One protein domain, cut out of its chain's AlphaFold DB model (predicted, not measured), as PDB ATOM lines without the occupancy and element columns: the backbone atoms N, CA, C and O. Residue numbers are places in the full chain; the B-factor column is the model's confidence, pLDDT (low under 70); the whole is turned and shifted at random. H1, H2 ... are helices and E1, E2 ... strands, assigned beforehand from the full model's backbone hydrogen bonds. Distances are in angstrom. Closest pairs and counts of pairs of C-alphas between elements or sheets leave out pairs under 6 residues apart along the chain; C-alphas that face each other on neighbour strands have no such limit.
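What this domain is: This is residues 28 to 69 and 93 to 207 of the 215 residues of an uncharacterized protein of Torrubiella hemipterigena (UniProt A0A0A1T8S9). With little regular structure, a four-stranded sheet and the hairpin E2 and E3 form a small sandwich amid long loops, H1 and H2 far out at opposite ends. The printed part has 157 residues, 46 in named elements, mostly strand, ordered H1 E1 E2 E3 E4 E5 H2 E6. The mixed sheet runs E1 E6 E4 E5; the whole is compact, radius of gyration of the C-alphas 15.6 A, spanning 46 by 36 by 31 A.

How they stand to each other: H1, residues 42 to 46, has its O i to N i+4 pair within hydrogen-bond range. E1, residues 50 to 55, is parallel to E6, residues 201 to 206, with N 52 and O 202 2.8 A apart. E2, residues 95 to 102, and E3, residues 107 to 114, form a hairpin, with N 97 and O 112 2.8 A apart. E4, residues 123 to 127, and E5, residues 133 to 136, form another, with N 125 and O 134 2.8 A apart. E6 and E4 are antiparallel, with N 126 and O 203 2.8 A apart. The closest C-alphas of E3 and E5, Ile 113 and Gly 135, are 4.7 A apart.

Where its parts are: H1 begins at C-alpha 42 (-46.700, -10.685, -19.423); E2 spans 22.2 A, E3 21.3 A. H2, residues 140 to 143, precedes E6, which ends at C-alpha 206 (-52.184, 15.069, -28.265).

The domain as a whole: Residues 70 to 92 are cut out, a 16.4 A gap between C-alphas 69 and 93. H2 to E6 is a long link. Confidence is under 70 at residues 28 to 48, 60 to 69 and 99 to 107.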
ATOM      1  N   THR A  28     -53.452   6.568 -35.546       40.56
ATOM      2  CA  THR A  28     -52.470   5.486 -35.525       40.56
ATOM      3  C   THR A  28     -52.882   4.486 -34.467       40.56
ATOM      4  O   THR A  28     -52.923   4.819 -33.285       40.56
ATOM      5  N   THR A  29     -53.198   3.265 -34.893       38.75
ATOM      6  CA  THR A  29     -53.418   2.143 -33.980       38.75
ATOM      7  C   THR A  29     -52.095   1.438 -33.743       38.75
ATOM      8  O   THR A  29     -51.422   1.024 -34.685       38.75
ATOM      9  N   VAL A  30     -51.749   1.294 -32.473       43.31
ATOM     10  CA  VAL A  30     -50.554   0.600 -32.016       43.31
ATOM     11  C   VAL A  30     -50.961  -0.724 -31.404       43.31
ATOM     12  O   VAL A  30     -51.758  -0.734 -30.469       43.31
ATOM     13  N   VAL A  31     -50.342  -1.811 -31.855       41.25
ATOM     14  CA  VAL A  31     -50.361  -3.092 -31.146       41.25
ATOM     15  C   VAL A  31     -48.939  -3.357 -30.673       41.25
ATOM     16  O   VAL A  31     -48.051  -3.568 -31.503       41.25
ATOM     17  N   ASP A  32     -48.707  -3.297 -29.361       41.66
ATOM     18  CA  ASP A  32     -47.398  -3.647 -28.817       41.66
ATOM     19  C   ASP A  32     -47.186  -5.161 -28.946       41.66
ATOM     20  O   ASP A  32     -48.055  -5.978 -28.620       41.66
ATOM     21  N   THR A  33     -46.030  -5.543 -29.486       35.06
ATOM     22  CA  THR A  33     -45.625  -6.944 -29.555       35.06
ATOM     23  C   THR A  33     -44.589  -7.142 -28.458       35.06
ATOM     24  O   THR A  33     -43.510  -6.564 -28.558       35.06
ATOM     25  N   PRO A  34     -44.881  -7.942 -27.418       39.06
ATOM     26  CA  PRO A  34     -43.999  -8.065 -26.265       39.06
ATOM     27  C   PRO A  34     -42.579  -8.444 -26.673       39.06
ATOM     28  O   PRO A  34     -42.385  -9.259 -27.584       39.06
ATOM     29  N   ALA A  35     -41.601  -7.894 -25.950       41.09
ATOM     30  CA  ALA A  35     -40.203  -8.281 -26.073       41.09
ATOM     31  C   ALA A  35     -40.072  -9.813 -26.023       41.09
ATOM     32  O   ALA A  35     -40.735 -10.488 -25.232       41.09
ATOM     33  N   THR A  36     -39.202 -10.372 -26.864       38.38
ATOM     34  CA  THR A  36     -39.031 -11.823 -27.081       38.38
ATOM     35  C   THR A  36     -38.616 -12.616 -25.833       38.38
ATOM     36  O   THR A  36     -38.563 -13.843 -25.880       38.38
ATOM     37  N   THR A  37     -38.353 -11.939 -24.716       46.03
ATOM     38  CA  THR A  37     -37.945 -12.505 -23.425       46.03
ATOM     39  C   THR A  37     -38.955 -12.282 -22.295       46.03
ATOM     40  O   THR A  37     -38.694 -12.726 -21.176       46.03
ATOM     41  N   ALA A  38     -40.099 -11.634 -22.547       45.53
ATOM     42  CA  ALA A  38     -41.118 -11.452 -21.517       45.53
ATOM     43  C   ALA A  38     -41.666 -12.823 -21.060       45.53
ATOM     44  O   ALA A  38     -41.956 -13.682 -21.906       45.53
ATOM     45  N   PRO A  39     -41.835 -13.060 -19.745       53.31
ATOM     46  CA  PRO A  39     -42.523 -14.236 -19.235       53.31
ATOM     47  C   PRO A  39     -43.860 -14.463 -19.968       53.31
ATOM     48  O   PRO A  39     -44.560 -13.498 -20.284       53.31
ATOM     49  N   PRO A  40     -44.283 -15.720 -20.213       54.75
ATOM     50  CA  PRO A  40     -45.448 -16.021 -21.055       54.75
ATOM     51  C   PRO A  40     -46.755 -15.327 -20.642       54.75
ATOM     52  O   PRO A  40     -47.650 -15.146 -21.465       54.75
ATOM     53  N   HIS A  41     -46.886 -14.962 -19.364       52.50
ATOM     54  CA  HIS A  41     -48.056 -14.272 -18.833       52.50
ATOM     55  C   HIS A  41     -48.039 -12.762 -19.134       52.50
ATOM     56  O   HIS A  41     -49.066 -12.241 -19.563       52.50
ATOM     57  N   GLU A  42     -46.890 -12.088 -19.017       50.41
ATOM     58  CA  GLU A  42     -46.700 -10.685 -19.423       50.41
ATOM     59  C   GLU A  42     -46.873 -10.541 -20.938       50.41
ATOM     60  O   GLU A  42     -47.628  -9.696 -21.415       50.41
ATOM     61  N   ALA A  43     -46.287 -11.467 -21.706       51.19
ATOM     62  CA  ALA A  43     -46.414 -11.501 -23.160       51.19
ATOM     63  C   ALA A  43     -47.855 -11.751 -23.656       51.19
ATOM     64  O   ALA A  43     -48.172 -11.510 -24.822       51.19
ATOM     65  N   ARG A  44     -48.750 -12.263 -22.806       56.34
ATOM     66  CA  ARG A  44     -50.164 -12.436 -23.165       56.34
ATOM     67  C   ARG A  44     -50.952 -11.142 -22.991       56.34
ATOM     68  O   ARG A  44     -51.785 -10.852 -23.839       56.34
ATOM     69  N   VAL A  45     -50.681 -10.388 -21.928       51.12
ATOM     70  CA  VAL A  45     -51.376  -9.122 -21.634       51.12
ATOM     71  C   VAL A  45     -50.833  -7.982 -22.496       51.12
ATOM     72  O   VAL A  45     -51.609  -7.175 -22.992       51.12
ATOM     73  N   ALA A  46     -49.536  -7.986 -22.815       55.81
ATOM     74  CA  ALA A  46     -48.957  -7.023 -23.751       55.81
ATOM     75  C   ALA A  46     -49.608  -7.048 -25.139       55.81
ATOM     76  O   ALA A  46     -49.847  -6.004 -25.731       55.81
ATOM     77  N   LYS A  47     -50.014  -8.232 -25.614       58.09
ATOM     78  CA  LYS A  47     -50.766  -8.379 -26.873       58.09
ATOM     79  C   LYS A  47     -52.200  -7.845 -26.812       58.09
ATOM     80  O   LYS A  47     -52.866  -7.808 -27.842       58.09
ATOM     81  N   GLN A  48     -52.705  -7.528 -25.622       66.62
ATOM     82  CA  GLN A  48     -54.077  -7.069 -25.406       66.62
ATOM     83  C   GLN A  48     -54.154  -5.545 -25.291       66.62
ATOM     84  O   GLN A  48     -55.188  -4.979 -25.638       66.62
ATOM     85  N   MET A  49     -53.068  -4.887 -24.870       73.12
ATOM     86  CA  MET A  49     -53.032  -3.432 -24.776       73.12
ATOM     87  C   MET A  49     -52.880  -2.789 -26.149       73.12
ATOM     88  O   MET A  49     -51.978  -3.098 -26.924       73.12
ATOM     89  N   THR A  50     -53.774  -1.855 -26.437       77.38
ATOM     90  CA  THR A  50     -53.751  -1.035 -27.644       77.38
ATOM     91  C   THR A  50     -53.829   0.422 -27.227       77.38
ATOM     92  O   THR A  50     -54.746   0.817 -26.510       77.38
ATOM     93  N   VAL A  51     -52.876   1.229 -27.693       74.31
ATOM     94  CA  VAL A  51     -52.860   2.678 -27.456       74.31
ATOM     95  C   VAL A  51     -52.969   3.394 -28.793       74.31
ATOM     96  O   VAL A  51     -52.002   3.538 -29.536       74.31
ATOM     97  N   LYS A  52     -54.169   3.854 -29.129       78.56
ATOM     98  CA  LYS A  52     -54.399   4.698 -30.294       78.56
ATOM     99  C   LYS A  52     -53.930   6.117 -29.997       78.56
ATOM    100  O   LYS A  52     -54.399   6.724 -29.040       78.56
ATOM    101  N   ILE A  53     -53.074   6.680 -30.844       76.69
ATOM    102  CA  ILE A  53     -52.657   8.085 -30.737       76.69
ATOM    103  C   ILE A  53     -53.381   8.903 -31.807       76.69
ATOM    104  O   ILE A  53     -53.443   8.505 -32.972       76.69
ATOM    105  N   VAL A  54     -53.943  10.039 -31.396       80.25
ATOM    106  CA  VAL A  54     -54.614  11.022 -32.249       80.25
ATOM    107  C   VAL A  54     -53.891  12.356 -32.119       80.25
ATOM    108  O   VAL A  54     -53.836  12.940 -31.034       80.25
ATOM    109  N   ASN A  55     -53.345  12.854 -33.226       77.69
ATOM    110  CA  ASN A  55     -52.707  14.166 -33.257       77.69
ATOM    111  C   ASN A  55     -53.738  15.281 -33.508       77.69
ATOM    112  O   ASN A  55     -54.179  15.489 -34.635       77.69
ATOM    113  N   ASN A  56     -54.056  16.037 -32.458       82.75
ATOM    114  CA  ASN A  56     -54.882  17.248 -32.466       82.75
ATOM    115  C   ASN A  56     -54.073  18.501 -32.072       82.75
ATOM    116  O   ASN A  56     -54.643  19.516 -31.655       82.75
ATOM    117  N   TYR A  57     -52.741  18.446 -32.171       78.69
ATOM    118  CA  TYR A  57     -51.863  19.554 -31.794       78.69
ATOM    119  C   TYR A  57     -51.892  20.696 -32.822       78.69
ATOM    120  O   TYR A  57     -51.598  21.840 -32.484       78.69
ATOM    121  N   GLY A  58     -52.304  20.402 -34.062       71.88
ATOM    122  CA  GLY A  58     -52.321  21.362 -35.171       71.88
ATOM    123  C   GLY A  58     -50.959  21.539 -35.853       71.88
ATOM    124  O   GLY A  58     -50.804  22.427 -36.683       71.88
ATOM    125  N   ALA A  59     -49.986  20.696 -35.503       70.81
ATOM    126  CA  ALA A  59     -48.678  20.587 -36.134       70.81
ATOM    127  C   ALA A  59     -48.200  19.129 -36.080       70.81
ATOM    128  O   ALA A  59     -48.735  18.323 -35.310       70.81
ATOM    129  N   ASP A  60     -47.184  18.799 -36.874       67.81
ATOM    130  CA  ASP A  60     -46.549  17.485 -36.828       67.81
ATOM    131  C   ASP A  60     -45.946  17.239 -35.437       67.81
ATOM    132  O   ASP A  60     -45.251  18.095 -34.881       67.81
ATOM    133  N   ILE A  61     -46.200  16.052 -34.885       61.78
ATOM    134  CA  ILE A  61     -45.586  15.596 -33.637       61.78
ATOM    135  C   ILE A  61     -44.525  14.548 -33.950       61.78
ATOM    136  O   ILE A  61     -44.678  13.735 -34.859       61.78
ATOM    137  N   ARG A  62     -43.434  14.569 -33.187       62.06
ATOM    138  CA  ARG A  62     -42.426  13.510 -33.206       62.06
ATOM    139  C   ARG A  62     -42.523  12.732 -31.912       62.06
ATOM    140  O   ARG A  62     -42.624  13.316 -30.838       62.06
ATOM    141  N   THR A  63     -42.462  11.422 -32.035       54.09
ATOM    142  CA  THR A  63     -42.538  10.471 -30.931       54.09
ATOM    143  C   THR A  63     -41.343   9.520 -31.048       54.09
ATOM    144  O   THR A  63     -40.899   9.222 -32.164       54.09
ATOM    145  N   PHE A  64     -40.765   9.101 -29.918       52.44
ATOM    146  CA  PHE A  64     -39.542   8.293 -29.886       52.44
ATOM    147  C   PHE A  64     -39.628   7.054 -28.987       52.44
ATOM    148  O   PHE A  64     -40.031   7.130 -27.834       52.44
ATOM    149  N   HIS A  65     -39.173   5.934 -29.555       49.19
ATOM    150  CA  HIS A  65     -38.969   4.592 -28.988       49.19
ATOM    151  C   HIS A  65     -38.124   4.494 -27.717       49.19
ATOM    152  O   HIS A  65     -36.912   4.592 -27.890       49.19
ATOM    153  N   THR A  66     -38.628   4.241 -26.507       50.50
ATOM    154  CA  THR A  66     -37.754   3.764 -25.412       50.50
ATOM    155  C   THR A  66     -38.178   2.372 -24.948       50.50
ATOM    156  O   THR A  66     -39.176   2.224 -24.251       50.50
ATOM    157  N   GLY A  67     -37.423   1.352 -25.369       39.41
ATOM    158  CA  GLY A  67     -37.686  -0.066 -25.083       39.41
ATOM    159  C   GLY A  67     -37.049  -0.612 -23.801       39.41
ATOM    160  O   GLY A  67     -37.104  -1.815 -23.579       39.41
ATOM    161  N   ASP A  68     -36.467   0.240 -22.961       37.25
ATOM    162  CA  ASP A  68     -35.919  -0.134 -21.656       37.25
ATOM    163  C   ASP A  68     -36.576   0.712 -20.566       37.25
ATOM    164  O   ASP A  68     -36.854   1.888 -20.800       37.25
ATOM    165  N   PHE A  69     -36.825   0.078 -19.412       35.06
ATOM    166  CA  PHE A  69     -37.398   0.621 -18.174       35.06
ATOM    167  C   PHE A  69     -37.641   2.137 -18.210       35.06
ATOM    168  O   PHE A  69     -36.714   2.915 -17.971       35.06
ATOM    169  N   GLU A  93     -39.650  15.826 -22.237       85.38
ATOM    170  CA  GLU A  93     -40.867  15.863 -23.041       85.38
ATOM    171  C   GLU A  93     -42.074  15.334 -22.264       85.38
ATOM    172  O   GLU A  93     -41.946  14.644 -21.256       85.38
ATOM    173  N   SER A  94     -43.265  15.631 -22.780       86.69
ATOM    174  CA  SER A  94     -44.497  14.982 -22.339       86.69
ATOM    175  C   SER A  94     -44.496  13.500 -22.718       86.69
ATOM    176  O   SER A  94     -44.230  13.167 -23.875       86.69
ATOM    177  N   LEU A  95     -44.857  12.623 -21.782       84.44
ATOM    178  CA  LEU A  95     -44.803  11.172 -21.961       84.44
ATOM    179  C   LEU A  95     -46.195  10.534 -21.946       84.44
ATOM    180  O   LEU A  95     -47.063  10.921 -21.162       84.44
ATOM    181  N   ILE A  96     -46.369   9.519 -22.797       81.38
ATOM    182  CA  ILE A  96     -47.402   8.488 -22.656       81.38
ATOM    183  C   ILE A  96     -46.686   7.262 -22.102       81.38
ATOM    184  O   ILE A  96     -45.799   6.718 -22.757       81.38
ATOM    185  N   GLU A  97     -47.056   6.839 -20.903       74.31
ATOM    186  CA  GLU A  97     -46.443   5.709 -20.220       74.31
ATOM    187  C   GLU A  97     -47.424   4.543 -20.196       74.31
ATOM    188  O   GLU A  97     -48.560   4.696 -19.756       74.31
ATOM    189  N   GLY A  98     -46.982   3.386 -20.682       70.12
ATOM    190  CA  GLY A  98     -47.695   2.120 -20.566       70.12
ATOM    191  C   GLY A  98     -46.954   1.196 -19.607       70.12
ATOM    192  O   GLY A  98     -45.722   1.171 -19.589       70.12
ATOM    193  N   SER A  99     -47.685   0.434 -18.800       68.88
ATOM    194  CA  SER A  99     -47.101  -0.623 -17.977       68.88
ATOM    195  C   SER A  99     -48.062  -1.794 -17.802       68.88
ATOM    196  O   SER A  99     -49.272  -1.655 -17.971       68.88
ATOM    197  N   PHE A 100     -47.503  -2.952 -17.451       69.25
ATOM    198  CA  PHE A 100     -48.259  -4.134 -17.051       69.25
ATOM    199  C   PHE A 100     -47.913  -4.448 -15.609       69.25
ATOM    200  O   PHE A 100     -46.765  -4.757 -15.290       69.25
ATOM    201  N   VAL A 101     -48.902  -4.360 -14.729       63.75
ATOM    202  CA  VAL A 101     -48.701  -4.554 -13.294       63.75
ATOM    203  C   VAL A 101     -49.471  -5.775 -12.822       63.75
ATOM    204  O   VAL A 101     -50.660  -5.917 -13.107       63.75
ATOM    205  N   ASP A 102     -48.799  -6.669 -12.098       68.69
ATOM    206  CA  ASP A 102     -49.474  -7.761 -11.400       68.69
ATOM    207  C   ASP A 102     -50.220  -7.204 -10.183       68.69
ATOM    208  O   ASP A 102     -49.615  -6.676  -9.248       68.69
ATOM    209  N   GLN A 103     -51.544  -7.333 -10.200       63.78
ATOM    210  CA  GLN A 103     -52.431  -6.888  -9.121       63.78
ATOM    211  C   GLN A 103     -52.799  -8.032  -8.158       63.78
ATOM    212  O   GLN A 103     -53.763  -7.938  -7.397       63.78
ATOM    213  N   GLY A 104     -52.072  -9.153  -8.205       66.69
ATOM    214  CA  GLY A 104     -52.300 -10.344  -7.381       66.69
ATOM    215  C   GLY A 104     -53.363 -11.300  -7.930       66.69
ATOM    216  O   GLY A 104     -53.475 -12.421  -7.441       66.69
ATOM    217  N   ASN A 105     -54.104 -10.888  -8.964       69.81
ATOM    218  CA  ASN A 105     -55.057 -11.717  -9.714       69.81
ATOM    219  C   ASN A 105     -54.687 -11.817 -11.206       69.81
ATOM    220  O   ASN A 105     -55.509 -12.231 -12.026       69.81
ATOM    221  N   GLY A 106     -53.461 -11.424 -11.560       67.25
ATOM    222  CA  GLY A 106     -52.984 -11.331 -12.933       67.25
ATOM    223  C   GLY A 106     -52.498  -9.929 -13.288       67.25
ATOM    224  O   GLY A 106     -52.690  -8.964 -12.547       67.25
ATOM    225  N   PHE A 107     -51.864  -9.850 -14.455       68.50
ATOM    226  CA  PHE A 107     -51.362  -8.609 -15.022       68.50
ATOM    227  C   PHE A 107     -52.500  -7.833 -15.674       68.50
ATOM    228  O   PHE A 107     -53.288  -8.403 -16.430       68.50
ATOM    229  N   VAL A 108     -52.548  -6.537 -15.392       72.44
ATOM    230  CA  VAL A 108     -53.455  -5.573 -16.022       72.44
ATOM    231  C   VAL A 108     -52.634  -4.436 -16.607       72.44
ATOM    232  O   VAL A 108     -51.544  -4.135 -16.108       72.44
ATOM    233  N   GLY A 109     -53.144  -3.832 -17.673       70.44
ATOM    234  CA  GLY A 109     -52.539  -2.646 -18.247       70.44
ATOM    235  C   GLY A 109     -52.788  -1.416 -17.379       70.44
ATOM    236  O   GLY A 109     -53.757  -1.315 -16.615       70.44
ATOM    237  N   ASP A 110     -51.865  -0.476 -17.495       73.50
ATOM    238  CA  ASP A 110     -51.975   0.862 -16.945       73.50
ATOM    239  C   ASP A 110     -51.362   1.841 -17.942       73.50
ATOM    240  O   ASP A 110     -50.213   1.670 -18.359       73.50
ATOM    241  N   VAL A 111     -52.140   2.844 -18.336       80.25
ATOM    242  CA  VAL A 111     -51.693   3.934 -19.202       80.25
ATOM    243  C   VAL A 111     -51.792   5.215 -18.409       80.25
ATOM    244  O   VAL A 111     -52.865   5.527 -17.902       80.25
ATOM    245  N   ASN A 112     -50.706   5.977 -18.362       83.25
ATOM    246  CA  ASN A 112     -50.620   7.255 -17.675       83.25
ATOM    247  C   ASN A 112     -49.977   8.311 -18.577       83.25
ATOM    248  O   ASN A 112     -49.204   7.998 -19.482       83.25
ATOM    249  N   ILE A 113     -50.302   9.579 -18.336       89.94
ATOM    250  CA  ILE A 113     -49.569  10.701 -18.926       89.94
ATOM    251  C   ILE A 113     -48.647  11.274 -17.870       89.94
ATOM    252  O   ILE A 113     -49.092  11.563 -16.758       89.94
ATOM    253  N   SER A 114     -47.391  11.495 -18.234       89.19
ATOM    254  CA  SER A 114     -46.388  12.011 -17.316       89.19
ATOM    255  C   SER A 114     -45.703  13.242 -17.866       89.19
ATOM    256  O   SER A 114     -45.215  13.276 -18.994       89.19
ATOM    257  N   PHE A 115     -45.685  14.265 -17.021       94.12
ATOM    258  CA  PHE A 115     -44.860  15.454 -17.149       94.12
ATOM    259  C   PHE A 115     -43.761  15.468 -16.075       94.12
ATOM    260  O   PHE A 115     -43.250  16.532 -15.712       94.12
ATOM    261  N   VAL A 116     -43.423  14.297 -15.513       90.31
ATOM    262  CA  VAL A 116     -42.370  14.159 -14.498       90.31
ATOM    263  C   VAL A 116     -41.030  14.559 -15.079       90.31
ATOM    264  O   VAL A 116     -40.319  15.288 -14.409       90.31
ATOM    265  N   ASP A 117     -40.721  14.165 -16.310       84.50
ATOM    266  CA  ASP A 117     -39.485  14.545 -16.999       84.50
ATOM    267  C   ASP A 117     -39.551  15.990 -17.509       84.50
ATOM    268  O   ASP A 117     -38.667  16.819 -17.247       84.50
ATOM    269  N   GLY A 118     -40.669  16.343 -18.138       91.50
ATOM    270  CA  GLY A 118     -40.968  17.706 -18.534       91.50
ATOM    271  C   GLY A 118     -42.244  17.818 -19.353       91.50
ATOM    272  O   GLY A 118     -43.114  16.956 -19.311       91.50
ATOM    273  N   PHE A 119     -42.399  18.937 -20.050       94.25
ATOM    274  CA  PHE A 119     -43.571  19.220 -20.869       94.25
ATOM    275  C   PHE A 119     -43.154  19.773 -22.222       94.25
ATOM    276  O   PHE A 119     -42.458  20.786 -22.292       94.25
ATOM    277  N   SER A 120     -43.658  19.165 -23.289       89.31
ATOM    278  CA  SER A 120     -43.515  19.659 -24.662       89.31
ATOM    279  C   SER A 120     -44.875  19.970 -25.286       89.31
ATOM    280  O   SER A 120     -45.069  21.043 -25.856       89.31
ATOM    281  N   VAL A 121     -45.839  19.059 -25.128       90.81
ATOM    282  CA  VAL A 121     -47.196  19.163 -25.680       90.81
ATOM    283  C   VAL A 121     -48.253  18.636 -24.698       90.81
ATOM    284  O   VAL A 121     -47.963  17.738 -23.907       90.81
ATOM    285  N   PRO A 122     -49.494  19.151 -24.728       93.81
ATOM    286  CA  PRO A 122     -50.592  18.588 -23.944       93.81
ATOM    287  C   PRO A 122     -51.004  17.208 -24.467       93.81
ATOM    288  O   PRO A 122     -51.080  17.007 -25.679       93.81
ATOM    289  N   ILE A 123     -51.318  16.279 -23.562       92.12
ATOM    290  CA  ILE A 123     -51.765  14.920 -23.893       92.12
ATOM    291  C   ILE A 123     -52.835  14.490 -22.892       92.12
ATOM    292  O   ILE A 123     -52.662  14.666 -21.690       92.12
ATOM    293  N   ILE A 124     -53.921  13.892 -23.373       93.50
ATOM    294  CA  ILE A 124     -54.928  13.229 -22.538       93.50
ATOM    295  C   ILE A 124     -55.265  11.866 -23.141       93.50
ATOM    296  O   ILE A 124     -55.535  11.773 -24.336       93.50
ATOM    297  N   CYS A 125     -55.266  10.816 -22.325       89.44
ATOM    298  CA  CYS A 125     -55.712   9.485 -22.726       89.44
ATOM    299  C   CYS A 125     -57.057   9.148 -22.100       89.44
ATOM    300  O   CYS A 125     -57.387   9.627 -21.013       89.44
ATOM    301  N   SER A 126     -57.819   8.297 -22.777       92.19
ATOM    302  CA  SER A 126     -59.050   7.718 -22.260       92.19
ATOM    303  C   SER A 126     -59.123   6.222 -22.508       92.19
ATOM    304  O   SER A 126     -58.721   5.770 -23.575       92.19
ATOM    305  N   CYS A 127     -59.702   5.477 -21.570       92.69
ATOM    306  CA  CYS A 127     -60.141   4.112 -21.834       92.69
ATOM    307  C   CYS A 127     -61.369   4.133 -22.751       92.69
ATOM    308  O   CYS A 127     -62.372   4.775 -22.429       92.69
ATOM    309  N   ASP A 128     -61.321   3.399 -23.858       90.19
ATOM    310  CA  ASP A 128     -62.387   3.411 -24.865       90.19
ATOM    311  C   ASP A 128     -63.698   2.814 -24.324       90.19
ATOM    312  O   ASP A 128     -64.787   3.264 -24.675       90.19
ATOM    313  N   ALA A 129     -63.604   1.841 -23.412       92.62
ATOM    314  CA  ALA A 129     -64.760   1.118 -22.884       92.62
ATOM    315  C   ALA A 129     -65.612   1.923 -21.885       92.62
ATOM    316  O   ALA A 129     -66.811   1.675 -21.766       92.62
ATOM    317  N   ASN A 130     -65.016   2.853 -21.127       92.88
ATOM    318  CA  ASN A 130     -65.722   3.580 -20.060       92.88
ATOM    319  C   ASN A 130     -65.435   5.087 -20.003       92.88
ATOM    320  O   ASN A 130     -66.008   5.791 -19.171       92.88
ATOM    321  N   GLY A 131     -64.568   5.603 -20.875       91.50
ATOM    322  CA  GLY A 131     -64.283   7.029 -21.001       91.50
ATOM    323  C   GLY A 131     -63.531   7.658 -19.826       91.50
ATOM    324  O   GLY A 131     -63.385   8.889 -19.825       91.50
ATOM    325  N   LEU A 132     -63.061   6.860 -18.854       92.44
ATOM    326  CA  LEU A 132     -62.140   7.322 -17.812       92.44
ATOM    327  C   LEU A 132     -60.887   7.889 -18.464       92.44
ATOM    328  O   LEU A 132     -60.450   7.375 -19.491       92.44
ATOM    329  N   THR A 133     -60.324   8.945 -17.879       92.50
ATOM    330  CA  THR A 133     -59.199   9.676 -18.469       92.50
ATOM    331  C   THR A 133     -58.013   9.813 -17.533       92.50
ATOM    332  O   THR A 133     -58.180   9.842 -16.315       92.50
ATOM    333  N   THR A 134     -56.837   9.982 -18.126       92.25
ATOM    334  CA  THR A 134     -55.596  10.409 -17.467       92.25
ATOM    335  C   THR A 134     -54.902  11.466 -18.332       92.25
ATOM    336  O   THR A 134     -55.046  11.454 -19.560       92.25
ATOM    337  N   GLY A 135     -54.156  12.379 -17.720       93.62
ATOM    338  CA  GLY A 135     -53.392  13.418 -18.410       93.62
ATOM    339  C   GLY A 135     -53.994  14.813 -18.372       93.62
ATOM    340  O   GLY A 135     -54.797  15.148 -17.510       93.62
ATOM    341  N   CYS A 136     -53.546  15.672 -19.286       95.56
ATOM    342  CA  CYS A 136     -53.853  17.094 -19.287       95.56
ATOM    343  C   CYS A 136     -53.850  17.695 -20.699       95.56
ATOM    344  O   CYS A 136     -52.843  17.692 -21.404       95.56
ATOM    345  N   SER A 137     -54.970  18.313 -21.077       95.12
ATOM    346  CA  SER A 137     -55.141  19.004 -22.361       95.12
ATOM    347  C   SER A 137     -54.711  20.484 -22.334       95.12
ATOM    348  O   SER A 137     -54.939  21.208 -23.305       95.12
ATOM    349  N   LYS A 138     -54.154  20.978 -21.216       95.31
ATOM    350  CA  LYS A 138     -53.741  22.382 -21.058       95.31
ATOM    351  C   LYS A 138     -52.358  22.621 -21.659       95.31
ATOM    352  O   LYS A 138     -51.409  21.902 -21.368       95.31
ATOM    353  N   ASP A 139     -52.236  23.683 -22.447       94.69
ATOM    354  CA  ASP A 139     -50.959  24.124 -23.007       94.69
ATOM    355  C   ASP A 139     -50.179  24.951 -21.979       94.69
ATOM    356  O   ASP A 139     -50.382  26.162 -21.850       94.69
ATOM    357  N   LEU A 140     -49.307  24.288 -21.214       95.94
ATOM    358  CA  LEU A 140     -48.541  24.934 -20.145       95.94
ATOM    359  C   LEU A 140     -47.622  26.046 -20.670       95.94
ATOM    360  O   LEU A 140     -47.469  27.061 -19.992       95.94
ATOM    361  N   ASN A 141     -47.116  25.921 -21.904       93.50
ATOM    362  CA  ASN A 141     -46.291  26.948 -22.551       93.50
ATOM    363  C   ASN A 141     -47.068  28.254 -22.806       93.50
ATOM    364  O   ASN A 141     -46.463  29.322 -22.896       93.50
ATOM    365  N   LYS A 142     -48.404  28.187 -22.918       94.81
ATOM    366  CA  LYS A 142     -49.278  29.367 -23.067       94.81
ATOM    367  C   LYS A 142     -49.784  29.929 -21.743       94.81
ATOM    368  O   LYS A 142     -50.193  31.085 -21.699       94.81
ATOM    369  N   ILE A 143     -49.800  29.120 -20.687       94.50
ATOM    370  CA  ILE A 143     -50.392  29.486 -19.392       94.50
ATOM    371  C   ILE A 143     -49.340  30.058 -18.438       94.50
ATOM    372  O   ILE A 143     -49.651  30.941 -17.638       94.50
ATOM    373  N   ALA A 144     -48.097  29.582 -18.512       95.44
ATOM    374  CA  ALA A 144     -47.026  30.002 -17.621       95.44
ATOM    375  C   ALA A 144     -45.671  30.058 -18.339       95.44
ATOM    376  O   ALA A 144     -45.434  29.391 -19.343       95.44
ATOM    377  N   LYS A 145     -44.738  30.844 -17.792       96.44
ATOM    378  CA  LYS A 145     -43.352  30.863 -18.271       96.44
ATOM    379  C   LYS A 145     -42.624  29.613 -17.781       96.44
ATOM    380  O   LYS A 145     -42.555  29.382 -16.574       96.44
ATOM    381  N   CYS A 146     -42.028  28.861 -18.704       96.88
ATOM    382  CA  CYS A 146     -41.215  27.702 -18.362       96.88
ATOM    383  C   CYS A 146     -40.042  28.085 -17.428       96.88
ATOM    384  O   CYS A 146     -39.227  28.936 -17.805       96.88
ATOM    385  N   PRO A 147     -39.916  27.469 -16.233       96.44
ATOM    386  CA  PRO A 147     -38.840  27.781 -15.292       96.44
ATOM    387  C   PRO A 147     -37.477  27.226 -15.719       96.44
ATOM    388  O   PRO A 147     -36.446  27.750 -15.305       96.44
ATOM    389  N   ALA A 148     -37.458  26.167 -16.527       95.12
ATOM    390  CA  ALA A 148     -36.238  25.486 -16.938       95.12
ATOM    391  C   ALA A 148     -36.355  24.998 -18.393       95.12
ATOM    392  O   ALA A 148     -36.519  23.802 -18.618       95.12
ATOM    393  N   PRO A 149     -36.298  25.888 -19.399       93.31
ATOM    394  CA  PRO A 149     -36.372  25.469 -20.797       93.31
ATOM    395  C   PRO A 149     -35.185  24.564 -21.154       93.31
ATOM    396  O   PRO A 149     -34.065  24.776 -20.678       93.31
ATOM    397  N   ASN A 150     -35.410  23.557 -22.001       84.12
ATOM    398  CA  ASN A 150     -34.331  22.703 -22.515       84.12
ATOM    399  C   ASN A 150     -33.654  23.274 -23.779       84.12
ATOM    400  O   ASN A 150     -32.666  22.722 -24.254       84.12
ATOM    401  N   GLY A 151     -34.171  24.388 -24.311       85.50
ATOM    402  CA  GLY A 151     -33.677  25.033 -25.532       85.50
ATOM    403  C   GLY A 151     -34.200  24.416 -26.835       85.50
ATOM    404  O   GLY A 151     -33.804  24.860 -27.906       85.50
ATOM    405  N   GLN A 152     -35.089  23.423 -26.754       84.19
ATOM    406  CA  GLN A 152     -35.607  22.644 -27.887       84.19
ATOM    407  C   GLN A 152     -37.142  22.598 -27.918       84.19
ATOM    408  O   GLN A 152     -37.735  21.760 -28.586       84.19
ATOM    409  N   GLY A 153     -37.790  23.524 -27.210       82.06
ATOM    410  CA  GLY A 153     -39.250  23.629 -27.164       82.06
ATOM    411  C   GLY A 153     -39.913  22.847 -26.031       82.06
ATOM    412  O   GLY A 153     -41.128  22.955 -25.886       82.06
ATOM    413  N   SER A 154     -39.143  22.143 -25.193       89.19
ATOM    414  CA  SER A 154     -39.660  21.486 -23.988       89.19
ATOM    415  C   SER A 154     -39.265  22.241 -22.717       89.19
ATOM    416  O   SER A 154     -38.274  22.986 -22.654       89.19
ATOM    417  N   CYS A 155     -40.056  22.033 -21.672       93.81
ATOM    418  CA  CYS A 155     -39.846  22.583 -20.350       93.81
ATOM    419  C   CYS A 155     -39.489  21.485 -19.355       93.81
ATOM    420  O   CYS A 155     -40.328  20.649 -19.031       93.81
ATOM    421  N   LYS A 156     -38.269  21.528 -18.820       94.50
ATOM    422  CA  LYS A 156     -37.776  20.548 -17.850       94.50
ATOM    423  C   LYS A 156     -38.530  20.690 -16.544       94.50
ATOM    424  O   LYS A 156     -38.677  21.807 -16.039       94.50
ATOM    425  N   ASN A 157     -38.937  19.574 -15.953       93.50
ATOM    426  CA  ASN A 157     -39.557  19.610 -14.640       93.50
ATOM    427  C   ASN A 157     -38.491  19.680 -13.531       93.50
ATOM    428  O   ASN A 157     -37.673  18.765 -13.398       93.50
ATOM    429  N   PRO A 158     -38.483  20.731 -12.687       94.94
ATOM    430  CA  PRO A 158     -37.534  20.815 -11.577       94.94
ATOM    431  C   PRO A 158     -37.705  19.710 -10.522       94.94
ATOM    432  O   PRO A 158     -36.773  19.460  -9.762       94.94
ATOM    433  N   GLN A 159     -38.868  19.052 -10.455       91.44
ATOM    434  CA  GLN A 159     -39.162  17.990  -9.483       91.44
ATOM    435  C   GLN A 159     -38.845  16.579  -9.998       91.44
ATOM    436  O   GLN A 159     -39.033  15.625  -9.247       91.44
ATOM    437  N   ARG A 160     -38.331  16.419 -11.227       87.62
ATOM    438  CA  ARG A 160     -38.185  15.109 -11.891       87.62
ATOM    439  C   ARG A 160     -37.378  14.060 -11.118       87.62
ATOM    440  O   ARG A 160     -37.640  12.871 -11.217       87.62
ATOM    441  N   PHE A 161     -36.431  14.501 -10.290       84.69
ATOM    442  CA  PHE A 161     -35.614  13.623  -9.442       84.69
ATOM    443  C   PHE A 161     -35.970  13.691  -7.951       84.69
ATOM    444  O   PHE A 161     -35.332  13.033  -7.128       84.69
ATOM    445  N   ASN A 162     -36.966  14.493  -7.569       82.19
ATOM    446  CA  ASN A 162     -37.360  14.641  -6.176       82.19
ATOM    447  C   ASN A 162     -38.430  13.612  -5.801       82.19
ATOM    448  O   ASN A 162     -39.628  13.887  -5.840       82.19
ATOM    449  N   ILE A 163     -37.982  12.442  -5.356       84.44
ATOM    450  CA  ILE A 163     -38.859  11.352  -4.897       84.44
ATOM    451  C   ILE A 163     -39.738  11.722  -3.689       84.44
ATOM    452  O   ILE A 163     -40.707  11.031  -3.392       84.44
ATOM    453  N   ASN A 164     -39.399  12.804  -2.981       86.12
ATOM    454  CA  ASN A 164     -40.117  13.267  -1.797       86.12
ATOM    455  C   ASN A 164     -41.067  14.435  -2.095       86.12
ATOM    456  O   ASN A 164     -41.709  14.934  -1.167       86.12
ATOM    457  N   ALA A 165     -41.158  14.887  -3.351       90.00
ATOM    458  CA  ALA A 165     -42.090  15.931  -3.750       90.00
ATOM    459  C   ALA A 165     -43.529  15.538  -3.380       90.00
ATOM    460  O   ALA A 165     -43.942  14.392  -3.552       90.00
ATOM    461  N   LYS A 166     -44.280  16.500  -2.837       93.50
ATOM    462  CA  LYS A 166     -45.695  16.341  -2.452       93.50
ATOM    463  C   LYS A 166     -46.633  17.218  -3.273       93.50
ATOM    464  O   LYS A 166     -47.838  17.211  -3.047       93.50
ATOM    465  N   SER A 167     -46.074  18.010  -4.178       95.62
ATOM    466  CA  SER A 167     -46.813  18.930  -5.024       95.62
ATOM    467  C   SER A 167     -46.010  19.273  -6.283       95.62
ATOM    468  O   SER A 167     -44.772  19.231  -6.266       95.62
ATOM    469  N   PRO A 168     -46.701  19.647  -7.374       96.56
ATOM    470  CA  PRO A 168     -46.070  20.178  -8.575       96.56
ATOM    471  C   PRO A 168     -45.384  21.521  -8.315       96.56
ATOM    472  O   PRO A 168     -45.750  22.274  -7.409       96.56
ATOM    473  N   THR A 169     -44.453  21.895  -9.195       97.19
ATOM    474  CA  THR A 169     -44.057  23.311  -9.297       97.19
ATOM    475  C   THR A 169     -45.184  24.144  -9.928       97.19
ATOM    476  O   THR A 169     -46.029  23.583 -10.632       97.19
ATOM    477  N   PRO A 170     -45.197  25.483  -9.760       97.81
ATOM    478  CA  PRO A 170     -46.264  26.331 -10.297       97.81
ATOM    479  C   PRO A 170     -46.528  26.164 -11.799       97.81
ATOM    480  O   PRO A 170     -47.667  26.288 -12.229       97.81
ATOM    481  N   TYR A 171     -45.496  25.850 -12.590       98.00
ATOM    482  CA  TYR A 171     -45.635  25.626 -14.030       98.00
ATOM    483  C   TYR A 171     -46.461  24.371 -14.358       98.00
ATOM    484  O   TYR A 171     -47.291  24.412 -15.259       98.00
ATOM    485  N   PHE A 172     -46.274  23.276 -13.610       97.62
ATOM    486  CA  PHE A 172     -46.977  22.002 -13.835       97.62
ATOM    487  C   PHE A 172     -48.293  21.897 -13.051       97.62
ATOM    488  O   PHE A 172     -49.161  21.101 -13.402       97.62
ATOM    489  N   ALA A 173     -48.483  22.741 -12.031       96.75
ATOM    490  CA  ALA A 173     -49.666  22.754 -11.175       96.75
ATOM    491  C   ALA A 173     -51.023  22.772 -11.904       96.75
ATOM    492  O   ALA A 173     -51.935  22.097 -11.427       96.75
ATOM    493  N   PRO A 174     -51.196  23.444 -13.063       96.75
ATOM    494  CA  PRO A 174     -52.473  23.430 -13.777       96.75
ATOM    495  C   PRO A 174     -52.943  22.043 -14.237       96.75
ATOM    496  O   PRO A 174     -54.127  21.897 -14.544       96.75
ATOM    497  N   CYS A 175     -52.037  21.063 -14.312       96.62
ATOM    498  CA  CYS A 175     -52.296  19.699 -14.771       96.62
ATOM    499  C   CYS A 175     -52.339  18.652 -13.646       96.62
ATOM    500  O   CYS A 175     -52.561  17.476 -13.926       96.62
ATOM    501  N   HIS A 176     -52.156  19.071 -12.392       95.12
ATOM    502  CA  HIS A 176     -52.218  18.200 -11.221       95.12
ATOM    503  C   HIS A 176     -53.663  18.080 -10.719       95.12
ATOM    504  O   HIS A 176     -54.255  19.050 -10.238       95.12
ATOM    505  N   ALA A 177     -54.244  16.889 -10.863       93.06
ATOM    506  CA  ALA A 177     -55.611  16.565 -10.463       93.06
ATOM    507  C   ALA A 177     -55.805  15.052 -10.333       93.06
ATOM    508  O   ALA A 177     -54.975  14.276 -10.798       93.06
ATOM    509  N   VAL A 178     -56.963  14.636  -9.813       91.19
ATOM    510  CA  VAL A 178     -57.433  13.252  -9.960       91.19
ATOM    511  C   VAL A 178     -57.594  12.926 -11.450       91.19
ATOM    512  O   VAL A 178     -58.372  13.585 -12.141       91.19
ATOM    513  N   GLY A 179     -56.853  11.930 -11.942       89.75
ATOM    514  CA  GLY A 179     -56.774  11.623 -13.378       89.75
ATOM    515  C   GLY A 179     -56.068  12.699 -14.204       89.75
ATOM    516  O   GLY A 179     -56.329  12.823 -15.399       89.75
ATOM    517  N   GLY A 180     -55.213  13.492 -13.554       94.06
ATOM    518  CA  GLY A 180     -54.268  14.414 -14.175       94.06
ATOM    519  C   GLY A 180     -53.070  13.733 -14.808       94.06
ATOM    520  O   GLY A 180     -53.024  12.514 -14.950       94.06
ATOM    521  N   ALA A 181     -52.120  14.558 -15.236       93.06
ATOM    522  CA  ALA A 181     -50.800  14.079 -15.616       93.06
ATOM    523  C   ALA A 181     -49.930  13.972 -14.363       93.06
ATOM    524  O   ALA A 181     -50.006  14.858 -13.513       93.06
ATOM    525  N   TYR A 182     -49.047  12.975 -14.296       91.88
ATOM    526  CA  TYR A 182     -48.025  12.926 -13.255       91.88
ATOM    527  C   TYR A 182     -47.143  14.166 -13.364       91.88
ATOM    528  O   TYR A 182     -46.510  14.410 -14.388       91.88
ATOM    529  N   THR A 183     -47.098  14.967 -12.307       95.25
ATOM    530  CA  THR A 183     -46.342  16.229 -12.281       95.25
ATOM    531  C   THR A 183     -45.121  16.188 -11.365       95.25
ATOM    532  O   THR A 183     -44.335  17.139 -11.324       95.25
ATOM    533  N   PHE A 184     -44.948  15.092 -10.632       89.56
ATOM    534  CA  PHE A 184     -43.783  14.758  -9.818       89.56
ATOM    535  C   PHE A 184     -43.758  13.232  -9.569       89.56
ATOM    536  O   PHE A 184     -44.784  12.577  -9.750       89.56
ATOM    537  N   PRO A 185     -42.623  12.632  -9.159       85.44
ATOM    538  CA  PRO A 185     -42.464  11.169  -9.140       85.44
ATOM    539  C   PRO A 185     -43.443  10.377  -8.258       85.44
ATOM    540  O   PRO A 185     -43.656   9.195  -8.499       85.44
ATOM    541  N   ALA A 186     -44.007  10.998  -7.220       84.25
ATOM    542  CA  ALA A 186     -44.924  10.367  -6.266       84.25
ATOM    543  C   ALA A 186     -46.358  10.928  -6.378       84.25
ATOM    544  O   ALA A 186     -47.058  11.071  -5.374       84.25
ATOM    545  N   ASP A 187     -46.759  11.341  -7.583       83.44
ATOM    546  CA  ASP A 187     -48.066  11.942  -7.873       83.44
ATOM    547  C   ASP A 187     -49.164  10.873  -8.020       83.44
ATOM    548  O   ASP A 187     -49.608  10.533  -9.116       83.44
ATOM    549  N   ASP A 188     -49.616  10.328  -6.890       79.00
ATOM    550  CA  ASP A 188     -50.612   9.248  -6.873       79.00
ATOM    551  C   ASP A 188     -52.011   9.687  -7.348       79.00
ATOM    552  O   ASP A 188     -52.841   8.843  -7.689       79.00
ATOM    553  N   LEU A 189     -52.298  10.998  -7.406       83.25
ATOM    554  CA  LEU A 189     -53.587  11.508  -7.900       83.25
ATOM    555  C   LEU A 189     -53.766  11.259  -9.403       83.25
ATOM    556  O   LEU A 189     -54.894  11.145  -9.888       83.25
ATOM    557  N   SER A 190     -52.661  11.139 -10.131       82.88
ATOM    558  CA  SER A 190     -52.657  10.950 -11.582       82.88
ATOM    559  C   SER A 190     -53.004   9.517 -12.006       82.88
ATOM    560  O   SER A 190     -53.427   9.289 -13.141       82.88
ATOM    561  N   ASN A 191     -52.917   8.551 -11.083       80.81
ATOM    562  CA  ASN A 191     -53.191   7.144 -11.357       80.81
ATOM    563  C   ASN A 191     -54.699   6.847 -11.485       80.81
ATOM    564  O   ASN A 191     -55.372   6.475 -10.515       80.81
ATOM    565  N   ASN A 192     -55.256   7.000 -12.688       87.75
ATOM    566  CA  ASN A 192     -56.698   6.844 -12.895       87.75
ATOM    567  C   ASN A 192     -57.117   5.717 -13.845       87.75
ATOM    568  O   ASN A 192     -58.300   5.375 -13.843       87.75
ATOM    569  N   LEU A 193     -56.204   5.115 -14.612       86.50
ATOM    570  CA  LEU A 193     -56.540   4.040 -15.558       86.50
ATOM    571  C   LEU A 193     -56.109   2.641 -15.109       86.50
ATOM    572  O   LEU A 193     -56.676   1.664 -15.600       86.50
ATOM    573  N   ASN A 194     -55.214   2.539 -14.130       83.56
ATOM    574  CA  ASN A 194     -54.751   1.273 -13.575       83.56
ATOM    575  C   ASN A 194     -55.903   0.333 -13.201       83.56
ATOM    576  O   ASN A 194     -56.774   0.695 -12.403       83.56
ATOM    577  N   ALA A 195     -55.907  -0.863 -13.804       81.50
ATOM    578  CA  ALA A 195     -56.924  -1.903 -13.615       81.50
ATOM    579  C   ALA A 195     -58.370  -1.469 -13.933       81.50
ATOM    580  O   ALA A 195     -59.331  -2.153 -13.572       81.50
ATOM    581  N   LYS A 196     -58.550  -0.317 -14.586       88.81
ATOM    582  CA  LYS A 196     -59.852   0.314 -14.819       88.81
ATOM    583  C   LYS A 196     -60.244   0.338 -16.291       88.81
ATOM    584  O   LYS A 196     -61.307   0.872 -16.591       88.81
ATOM    585  N   CYS A 197     -59.460  -0.249 -17.199       88.12
ATOM    586  CA  CYS A 197     -59.850  -0.411 -18.598       88.12
ATOM    587  C   CYS A 197     -60.058  -1.887 -18.973       88.12
ATOM    588  O   CYS A 197     -59.109  -2.559 -19.362       88.12
ATOM    589  N   PRO A 198     -61.298  -2.413 -18.912       86.88
ATOM    590  CA  PRO A 198     -61.559  -3.853 -19.045       86.88
ATOM    591  C   PRO A 198     -61.094  -4.498 -20.356       86.88
ATOM    592  O   PRO A 198     -60.956  -5.714 -20.422       86.88
ATOM    593  N   GLN A 199     -60.925  -3.701 -21.412       85.44
ATOM    594  CA  GLN A 199     -60.537  -4.166 -22.745       85.44
ATOM    595  C   GLN A 199     -59.089  -3.811 -23.100       85.44
ATOM    596  O   GLN A 199     -58.635  -4.195 -24.174       85.44
ATOM    597  N   GLU A 200     -58.390  -3.067 -22.234       81.50
ATOM    598  CA  GLU A 200     -57.039  -2.549 -22.493       81.50
ATOM    599  C   GLU A 200     -56.933  -1.756 -23.815       81.50
ATOM    600  O   GLU A 200     -55.907  -1.752 -24.492       81.50
ATOM    601  N   GLN A 201     -58.021  -1.076 -24.192       84.62
ATOM    602  CA  GLN A 201     -58.115  -0.223 -25.378       84.62
ATOM    603  C   GLN A 201     -58.129   1.241 -24.947       84.62
ATOM    604  O   GLN A 201     -59.038   1.681 -24.233       84.62
ATOM    605  N   TYR A 202     -57.117   1.988 -25.374       81.81
ATOM    606  CA  TYR A 202     -56.894   3.364 -24.963       81.81
ATOM    607  C   TYR A 202     -56.777   4.278 -26.177       81.81
ATOM    608  O   TYR A 202     -56.049   3.975 -27.119       81.81
ATOM    609  N   THR A 203     -57.399   5.451 -26.110       85.06
ATOM    610  CA  THR A 203     -57.191   6.533 -27.075       85.06
ATOM    611  C   THR A 203     -56.520   7.719 -26.394       85.06
ATOM    612  O   THR A 203     -57.100   8.355 -25.517       85.06
ATOM    613  N   CYS A 204     -55.308   8.045 -26.829       84.12
ATOM    614  CA  CYS A 204     -54.527   9.201 -26.422       84.12
ATOM    615  C   CYS A 204     -54.610  10.302 -27.473       84.12
ATOM    616  O   CYS A 204     -54.240  10.118 -28.628       84.12
ATOM    617  N   CYS A 205     -55.079  11.470 -27.066       86.75
ATOM    618  CA  CYS A 205     -55.151  12.654 -27.898       86.75
ATOM    619  C   CYS A 205     -54.056  13.639 -27.482       86.75
ATOM    620  O   CYS A 205     -53.964  14.013 -26.310       86.75
ATOM    621  N   VAL A 206     -53.245  14.070 -28.446       85.62
ATOM    622  CA  VAL A 206     -52.184  15.069 -28.265       85.62
ATOM    623  C   VAL A 206     -52.691  16.410 -28.774       85.62
ATOM    624  O   VAL A 206     -53.087  16.506 -29.929       85.62
ATOM    625  N   GLY A 207     -52.683  17.454 -27.949       84.56
ATOM    626  CA  GLY A 207     -53.126  18.792 -28.341       84.56
ATOM    627  C   GLY A 207     -54.169  19.430 -27.424       84.56
ATOM    628  O   GLY A 207     -54.744  18.809 -26.532       84.56
TER     629      GLY A 207